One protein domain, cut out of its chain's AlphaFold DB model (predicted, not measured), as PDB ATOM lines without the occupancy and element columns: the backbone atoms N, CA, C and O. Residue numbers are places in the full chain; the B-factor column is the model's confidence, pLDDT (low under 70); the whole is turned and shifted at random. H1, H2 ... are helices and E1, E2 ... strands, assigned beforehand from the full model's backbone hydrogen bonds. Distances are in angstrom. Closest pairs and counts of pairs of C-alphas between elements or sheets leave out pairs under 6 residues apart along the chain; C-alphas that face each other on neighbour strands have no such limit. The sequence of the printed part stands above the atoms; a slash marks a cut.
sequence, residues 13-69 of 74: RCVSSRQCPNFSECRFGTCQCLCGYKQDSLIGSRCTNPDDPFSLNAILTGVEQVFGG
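This is residues 13 to 69 of the 74 residues of the protein "EB domain-containing protein" of Gongylonema pulchrum (UniProt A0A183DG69). A rod with little regular structure: a small two-stranded hairpin, E1 and E2, lies toward one end, a long loop fills the middle, and helix H1 makes the other end, where residues 63 to 69 stick out free. The printed part has 57 residues, with E1, E2 and H1 in that order; the two-stranded sheet is antiparallel. The class is mixed, with 20 residues in named elements. The whole is loose, with a radius of gyration of the C-alphas of 14.0 A and spans of 48 by 17 by 14 A.

E1 is residues 24 to 27, beginning at C-alpha 24 (89.514, 114.218, 160.176). E2 is residues 30 to 33. H1, residues 56 to 67, measures 16.4 A and ends at C-alpha 67 (115.399, 94.847, 168.087).

E1 and E2 form a hairpin with a tight link, at 138 degrees; N 25 and O 32 are within hydrogen-bond range at 2.9 A. Residues 38 to 39 pair antiparallel with 47 to 48. E1 and H1 are apart. In H1 every O i to N i+4 pair is within hydrogen-bond range.

The C-alphas of Val 15 and Gly 69, the two farthest apart, are 48.2 A apart. The printed part has no cut. The link from E2 to H1 is long, 22 residues. The model's pLDDT is under 70 at residues 41 to 44, 57, 60, 62 and 64 to 69.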
ATOM      1  N   ARG A  13      88.631 115.452 147.898       96.75
ATOM      2  CA  ARG A  13      87.634 116.524 147.925       96.75
ATOM      3  C   ARG A  13      86.411 116.133 148.756       96.75
ATOM      4  O   ARG A  13      85.895 115.027 148.624       96.75
ATOM      5  N   CYS A  14      85.910 117.068 149.551       96.50
ATOM      6  CA  CYS A  14      84.726 116.903 150.388       96.50
ATOM      7  C   CYS A  14      83.860 118.168 150.378       96.50
ATOM      8  O   CYS A  14      84.315 119.266 150.054       96.50
ATOM      9  N   VAL A  15      82.593 117.988 150.742       95.56
ATOM     10  CA  VAL A  15      81.595 119.046 150.958       95.56
ATOM     11  C   VAL A  15      81.217 119.122 152.439       95.56
ATOM     12  O   VAL A  15      80.912 120.191 152.955       95.56
ATOM     13  N   SER A  16      81.262 117.988 153.144       94.44
ATOM     14  CA  SER A  16      80.954 117.890 154.569       94.44
ATOM     15  C   SER A  16      81.937 116.971 155.286       94.44
ATOM     16  O   SER A  16      82.360 115.953 154.737       94.44
ATOM     17  N   SER A  17      82.228 117.270 156.555       95.25
ATOM     18  CA  SER A  17      83.074 116.434 157.418       95.25
ATOM     19  C   SER A  17      82.543 115.008 157.596       95.25
ATOM     20  O   SER A  17      83.321 114.109 157.889       95.25
ATOM     21  N   ARG A  18      81.249 114.751 157.339       93.31
ATOM     22  CA  ARG A  18      80.679 113.389 157.358       93.31
ATOM     23  C   ARG A  18      81.239 112.466 156.267       93.31
ATOM     24  O   ARG A  18      81.103 111.251 156.374       93.31
ATOM     25  N   GLN A  19      81.841 113.024 155.215       94.75
ATOM     26  CA  GLN A  19      82.493 112.250 154.154       94.75
ATOM     27  C   GLN A  19      83.904 111.808 154.545       94.75
ATOM     28  O   GLN A  19      84.446 110.899 153.921       94.75
ATOM     29  N   CYS A  20      84.500 112.448 155.549       94.94
ATOM     30  CA  CYS A  20      85.883 112.232 155.927       94.94
ATOM     31  C   CYS A  20      86.040 111.022 156.867       94.94
ATOM     32  O   CYS A  20      85.093 110.640 157.564       94.94
ATOM     33  N   PRO A  21      87.221 110.378 156.887       93.31
ATOM     34  CA  PRO A  21      87.518 109.299 157.823       93.31
ATOM     35  C   PRO A  21      87.587 109.797 159.279       93.31
ATOM     36  O   PRO A  21      87.560 110.994 159.564       93.31
ATOM     37  N   ASN A  22      87.696 108.864 160.227       91.81
ATOM     38  CA  ASN A  22      87.797 109.206 161.648       91.81
ATOM     39  C   ASN A  22      88.984 110.138 161.933       91.81
ATOM     40  O   ASN A  22      90.045 110.015 161.319       91.81
ATOM     41  N   PHE A  23      88.785 111.037 162.899       94.12
ATOM     42  CA  PHE A  23      89.762 112.045 163.323       94.12
ATOM     43  C   PHE A  23      90.203 113.007 162.210       94.12
ATOM     44  O   PHE A  23      91.308 113.550 162.235       94.12
ATOM     45  N   SER A  24      89.321 113.241 161.240       95.50
ATOM     46  CA  SER A  24      89.514 114.218 160.176       95.50
ATOM     47  C   SER A  24      88.238 115.010 159.911       95.50
ATOM     48  O   SER A  24      87.136 114.581 160.252       95.50
ATOM     49  N   GLU A  25      88.388 116.187 159.318       96.75
ATOM     50  CA  GLU A  25      87.292 117.087 158.976       96.75
ATOM     51  C   GLU A  25      87.501 117.709 157.593       96.75
ATOM     52  O   GLU A  25      88.612 117.727 157.055       96.75
ATOM     53  N   CYS A  26      86.418 118.216 157.004       97.00
ATOM     54  CA  CYS A  26      86.479 118.858 155.702       97.00
ATOM     55  C   CYS A  26      86.964 120.305 155.851       97.00
ATOM     56  O   CYS A  26      86.180 121.198 156.170       97.00
ATOM     57  N   ARG A  27      88.255 120.545 155.606       96.62
ATOM     58  CA  ARG A  27      88.870 121.879 155.641       96.62
ATOM     59  C   ARG A  27      89.284 122.299 154.245       96.62
ATOM     60  O   ARG A  27      89.948 121.555 153.534       96.62
ATOM     61  N   PHE A  28      88.883 123.506 153.849       96.00
ATOM     62  CA  PHE A  28      89.195 124.067 152.527       96.00
ATOM     63  C   PHE A  28      88.792 123.142 151.359       96.00
ATOM     64  O   PHE A  28      89.436 123.117 150.314       96.00
ATOM     65  N   GLY A  29      87.717 122.367 151.543       96.50
ATOM     66  CA  GLY A  29      87.204 121.437 150.536       96.50
ATOM     67  C   GLY A  29      87.958 120.111 150.432       96.50
ATOM     68  O   GLY A  29      87.673 119.356 149.504       96.50
ATOM     69  N   THR A  30      88.879 119.799 151.347       96.62
ATOM     70  CA  THR A  30      89.569 118.501 151.420       96.62
ATOM     71  C   THR A  30      89.546 117.915 152.830       96.62
ATOM     72  O   THR A  30      89.487 118.639 153.823       96.62
ATOM     73  N   CYS A  31      89.566 116.585 152.939       96.44
ATOM     74  CA  CYS A  31      89.628 115.932 154.247       96.44
ATOM     75  C   CYS A  31      91.035 116.057 154.841       96.44
ATOM     76  O   CYS A  31      92.002 115.568 154.255       96.44
ATOM     77  N   GLN A  32      91.133 116.686 156.013       95.31
ATOM     78  CA  GLN A  32      92.383 116.935 156.737       95.31
ATOM     79  C   GLN A  32      92.258 116.457 158.183       95.31
ATOM     80  O   GLN A  32      91.170 116.502 158.757       95.31
ATOM     81  N   CYS A  33      93.360 116.000 158.781       95.12
ATOM     82  CA  CYS A  33      93.356 115.568 160.177       95.12
ATOM     83  C   CYS A  33      92.942 116.703 161.121       95.12
ATOM     84  O   CYS A  33      93.271 117.870 160.900       95.12
ATOM     85  N   LEU A  34      92.230 116.336 162.187       95.12
ATOM     86  CA  LEU A  34      91.941 117.247 163.289       95.12
ATOM     87  C   LEU A  34      93.245 117.713 163.949       95.12
ATOM     88  O   LEU A  34      94.275 117.042 163.879       95.12
ATOM     89  N   CYS A  35      93.187 118.854 164.635       91.44
ATOM     90  CA  CYS A  35      94.320 119.352 165.413       91.44
ATOM     91  C   CYS A  35      94.809 118.287 166.410       91.44
ATOM     92  O   CYS A  35      94.000 117.602 167.034       91.44
ATOM     93  N   GLY A  36      96.127 118.141 166.537       88.88
ATOM     94  CA  GLY A  36      96.758 117.110 167.362       88.88
ATOM     95  C   GLY A  36      96.914 115.761 166.662       88.88
ATOM     96  O   GLY A  36      97.810 115.018 167.020       88.88
ATOM     97  N   TYR A  37      96.148 115.458 165.611       90.88
ATOM     98  CA  TYR A  37      96.314 114.220 164.853       90.88
ATOM     99  C   TYR A  37      97.255 114.421 163.667       90.88
ATOM    100  O   TYR A  37      97.255 115.463 163.008       90.88
ATOM    101  N   LYS A  38      98.044 113.393 163.358       87.56
ATOM    102  CA  LYS A  38      98.949 113.370 162.205       87.56
ATOM    103  C   LYS A  38      98.568 112.246 161.256       87.56
ATOM    104  O   LYS A  38      98.107 111.191 161.684       87.56
ATOM    105  N   GLN A  39      98.758 112.485 159.962       86.62
ATOM    106  CA  GLN A  39      98.625 111.432 158.969       86.62
ATOM    107  C   GLN A  39      99.775 110.444 159.144       86.62
ATOM    108  O   GLN A  39     100.943 110.831 159.128       86.62
ATOM    109  N   ASP A  40      99.423 109.178 159.312       76.12
ATOM    110  CA  ASP A  40     100.393 108.100 159.381       76.12
ATOM    111  C   ASP A  40     100.875 107.736 157.972       76.12
ATOM    112  O   ASP A  40     100.072 107.369 157.110       76.12
ATOM    113  N   SER A  41     102.178 107.861 157.723       69.44
ATOM    114  CA  SER A  41     102.768 107.586 156.407       69.44
ATOM    115  C   SER A  41     102.855 106.091 156.083       69.44
ATOM    116  O   SER A  41     102.943 105.745 154.909       69.44
ATOM    117  N   LEU A  42     102.810 105.207 157.089       66.19
ATOM    118  CA  LEU A  42     102.907 103.752 156.906       66.19
ATOM    119  C   LEU A  42     101.566 103.158 156.465       66.19
ATOM    120  O   LEU A  42     101.526 102.267 155.622       66.19
ATOM    121  N   ILE A  43     100.459 103.669 157.010       65.62
ATOM    122  CA  ILE A  43      99.096 103.205 156.691       65.62
ATOM    123  C   ILE A  43      98.377 104.182 155.742       65.62
ATOM    124  O   ILE A  43      97.275 103.909 155.267       65.62
ATOM    125  N   GLY A  44      99.004 105.320 155.427       63.56
ATOM    126  CA  GLY A  44      98.727 106.205 154.291       63.56
ATOM    127  C   GLY A  44      97.355 106.884 154.255       63.56
ATOM    128  O   GLY A  44      97.103 107.706 153.381       63.56
ATOM    129  N   SER A  45      96.430 106.546 155.150       76.00
ATOM    130  CA  SER A  45      95.012 106.911 155.013       76.00
ATOM    131  C   SER A  45      94.308 107.170 156.344       76.00
ATOM    132  O   SER A  45      93.081 107.276 156.379       76.00
ATOM    133  N   ARG A  46      95.052 107.256 157.452       84.19
ATOM    134  CA  ARG A  46      94.479 107.437 158.791       84.19
ATOM    135  C   ARG A  46      95.174 108.567 159.535       84.19
ATOM    136  O   ARG A  46      96.378 108.770 159.398       84.19
ATOM    137  N   CYS A  47      94.375 109.285 160.312       90.19
ATOM    138  CA  CYS A  47      94.837 110.261 161.279       90.19
ATOM    139  C   CYS A  47      95.042 109.550 162.615       90.19
ATOM    140  O   CYS A  47      94.125 108.891 163.111       90.19
ATOM    141  N   THR A  48      96.229 109.694 163.184       88.06
ATOM    142  CA  THR A  48      96.639 109.021 164.417       88.06
ATOM    143  C   THR A  48      97.097 110.062 165.430       88.06
ATOM    144  O   THR A  48      97.644 111.099 165.048       88.06
ATOM    145  N   ASN A  49      96.841 109.813 166.714       87.56
ATOM    146  CA  ASN A  49      97.317 110.678 167.785       87.56
ATOM    147  C   ASN A  49      98.808 110.373 168.043       87.56
ATOM    148  O   ASN A  49      99.108 109.266 168.484       87.56
ATOM    149  N   PRO A  50      99.744 111.299 167.770       80.69
ATOM    150  CA  PRO A  50     101.168 111.070 167.996       80.69
ATOM    151  C   PRO A  50     101.520 110.889 169.478       80.69
ATOM    152  O   PRO A  50     102.538 110.270 169.769       80.69
ATOM    153  N   ASP A  51     100.691 111.390 170.398       82.69
ATOM    154  CA  ASP A  51     100.896 111.251 171.843       82.69
ATOM    155  C   ASP A  51     100.311 109.941 172.404       82.69
ATOM    156  O   ASP A  51     100.487 109.637 173.583       82.69
ATOM    157  N   ASP A  52      99.593 109.158 171.588       82.56
ATOM    158  CA  ASP A  52      99.033 107.881 172.023       82.56
ATOM    159  C   ASP A  52     100.100 106.767 171.953       82.56
ATOM    160  O   ASP A  52     100.548 106.413 170.854       82.56
ATOM    161  N   PRO A  53     100.490 106.167 173.097       78.25
ATOM    162  CA  PRO A  53     101.567 105.178 173.160       78.25
ATOM    163  C   PRO A  53     101.210 103.841 172.494       78.25
ATOM    164  O   PRO A  53     102.092 103.011 172.278       78.25
ATOM    165  N   PHE A  54      99.936 103.620 172.160       80.25
ATOM    166  CA  PHE A  54      99.442 102.410 171.503       80.25
ATOM    167  C   PHE A  54      99.187 102.608 170.006       80.25
ATOM    168  O   PHE A  54      98.704 101.697 169.326       80.25
ATOM    169  N   SER A  55      99.538 103.771 169.461       77.25
ATOM    170  CA  SER A  55      99.487 104.013 168.027       77.25
ATOM    171  C   SER A  55     100.394 103.031 167.298       77.25
ATOM    172  O   SER A  55     101.511 102.766 167.737       77.25
ATOM    173  N   LEU A  56      99.953 102.525 166.144       72.94
ATOM    174  CA  LEU A  56     100.731 101.560 165.356       72.94
ATOM    175  C   LEU A  56     102.149 102.077 165.076       72.94
ATOM    176  O   LEU A  56     103.106 101.339 165.268       72.94
ATOM    177  N   ASN A  57     102.308 103.364 164.757       69.50
ATOM    178  CA  ASN A  57     103.625 103.981 164.596       69.50
ATOM    179  C   ASN A  57     104.487 103.952 165.873       69.50
ATOM    180  O   ASN A  57     105.693 103.723 165.798       69.50
ATOM    181  N   ALA A  58     103.882 104.161 167.047       70.19
ATOM    182  CA  ALA A  58     104.574 104.094 168.334       70.19
ATOM    183  C   ALA A  58     105.002 102.653 168.655       70.19
ATOM    184  O   ALA A  58     106.117 102.432 169.121       70.19
ATOM    185  N   ILE A  59     104.160 101.669 168.326       71.94
ATOM    186  CA  ILE A  59     104.480 100.242 168.470       71.94
ATOM    187  C   ILE A  59     105.625  99.848 167.528       71.94
ATOM    188  O   ILE A  59     106.563  99.187 167.968       71.94
ATOM    189  N   LEU A  60     105.581 100.272 166.258       69.25
ATOM    190  CA  LEU A  60     106.649 100.026 165.282       69.25
ATOM    191  C   LEU A  60     107.978 100.649 165.735       69.25
ATOM    192  O   LEU A  60     108.984  99.950 165.825       69.25
ATOM    193  N   THR A  61     107.959 101.919 166.139       70.75
ATOM    194  CA  THR A  61     109.141 102.576 166.720       70.75
ATOM    195  C   THR A  61     109.647 101.811 167.946       70.75
ATOM    196  O   THR A  61     110.845 101.578 168.095       70.75
ATOM    197  N   GLY A  62     108.743 101.375 168.826       67.06
ATOM    198  CA  GLY A  62     109.077 100.611 170.025       67.06
ATOM    199  C   GLY A  62     109.768  99.281 169.722       67.06
ATOM    200  O   GLY A  62     110.760  98.952 170.371       67.06
ATOM    201  N   VAL A  63     109.310  98.531 168.712       73.38
ATOM    202  CA  VAL A  63     109.999  97.294 168.304       73.38
ATOM    203  C   VAL A  63     111.356  97.590 167.667       73.38
ATOM    204  O   VAL A  63     112.318  96.888 167.965       73.38
ATOM    205  N   GLU A  64     111.499  98.653 166.877       68.25
ATOM    206  CA  GLU A  64     112.809  99.050 166.343       68.25
ATOM    207  C   GLU A  64     113.812  99.375 167.459       68.25
ATOM    208  O   GLU A  64     114.971  98.976 167.371       68.25
ATOM    209  N   GLN A  65     113.382 100.015 168.552       65.19
ATOM    210  CA  GLN A  65     114.251 100.279 169.707       65.19
ATOM    211  C   GLN A  65     114.674  98.997 170.446       65.19
ATOM    212  O   GLN A  65     115.795  98.911 170.944       65.19
ATOM    213  N   VAL A  66     113.801  97.985 170.513       69.88
ATOM    214  CA  VAL A  66     114.086  96.710 171.198       69.88
ATOM    215  C   VAL A  66     114.939  95.771 170.336       69.88
ATOM    216  O   VAL A  66     115.785  95.051 170.865       69.88
ATOM    217  N   PHE A  67     114.753  95.783 169.014       66.38
ATOM    218  CA  PHE A  67     115.399  94.847 168.087       66.38
ATOM    219  C   PHE A  67     116.544  95.459 167.255       66.38
ATOM    220  O   PHE A  67     117.356  94.711 166.716       66.38
ATOM    221  N   GLY A  68     116.665  96.789 167.174       60.00
ATOM    222  CA  GLY A  68     117.720  97.500 166.432       60.00
ATOM    223  C   GLY A  68     119.081  97.562 167.141       60.00
ATOM    224  O   GLY A  68     120.076  97.991 166.558       60.00
ATOM    225  N   GLY A  69     119.164  97.103 168.390       57.19
ATOM    226  CA  GLY A  69     120.398  97.071 169.173       57.19
ATOM    227  C   GLY A  69     121.262  95.839 168.902       57.19
ATOM    228  O   GLY A  69     121.442  95.023 169.806       57.19
TER     229      GLY A  69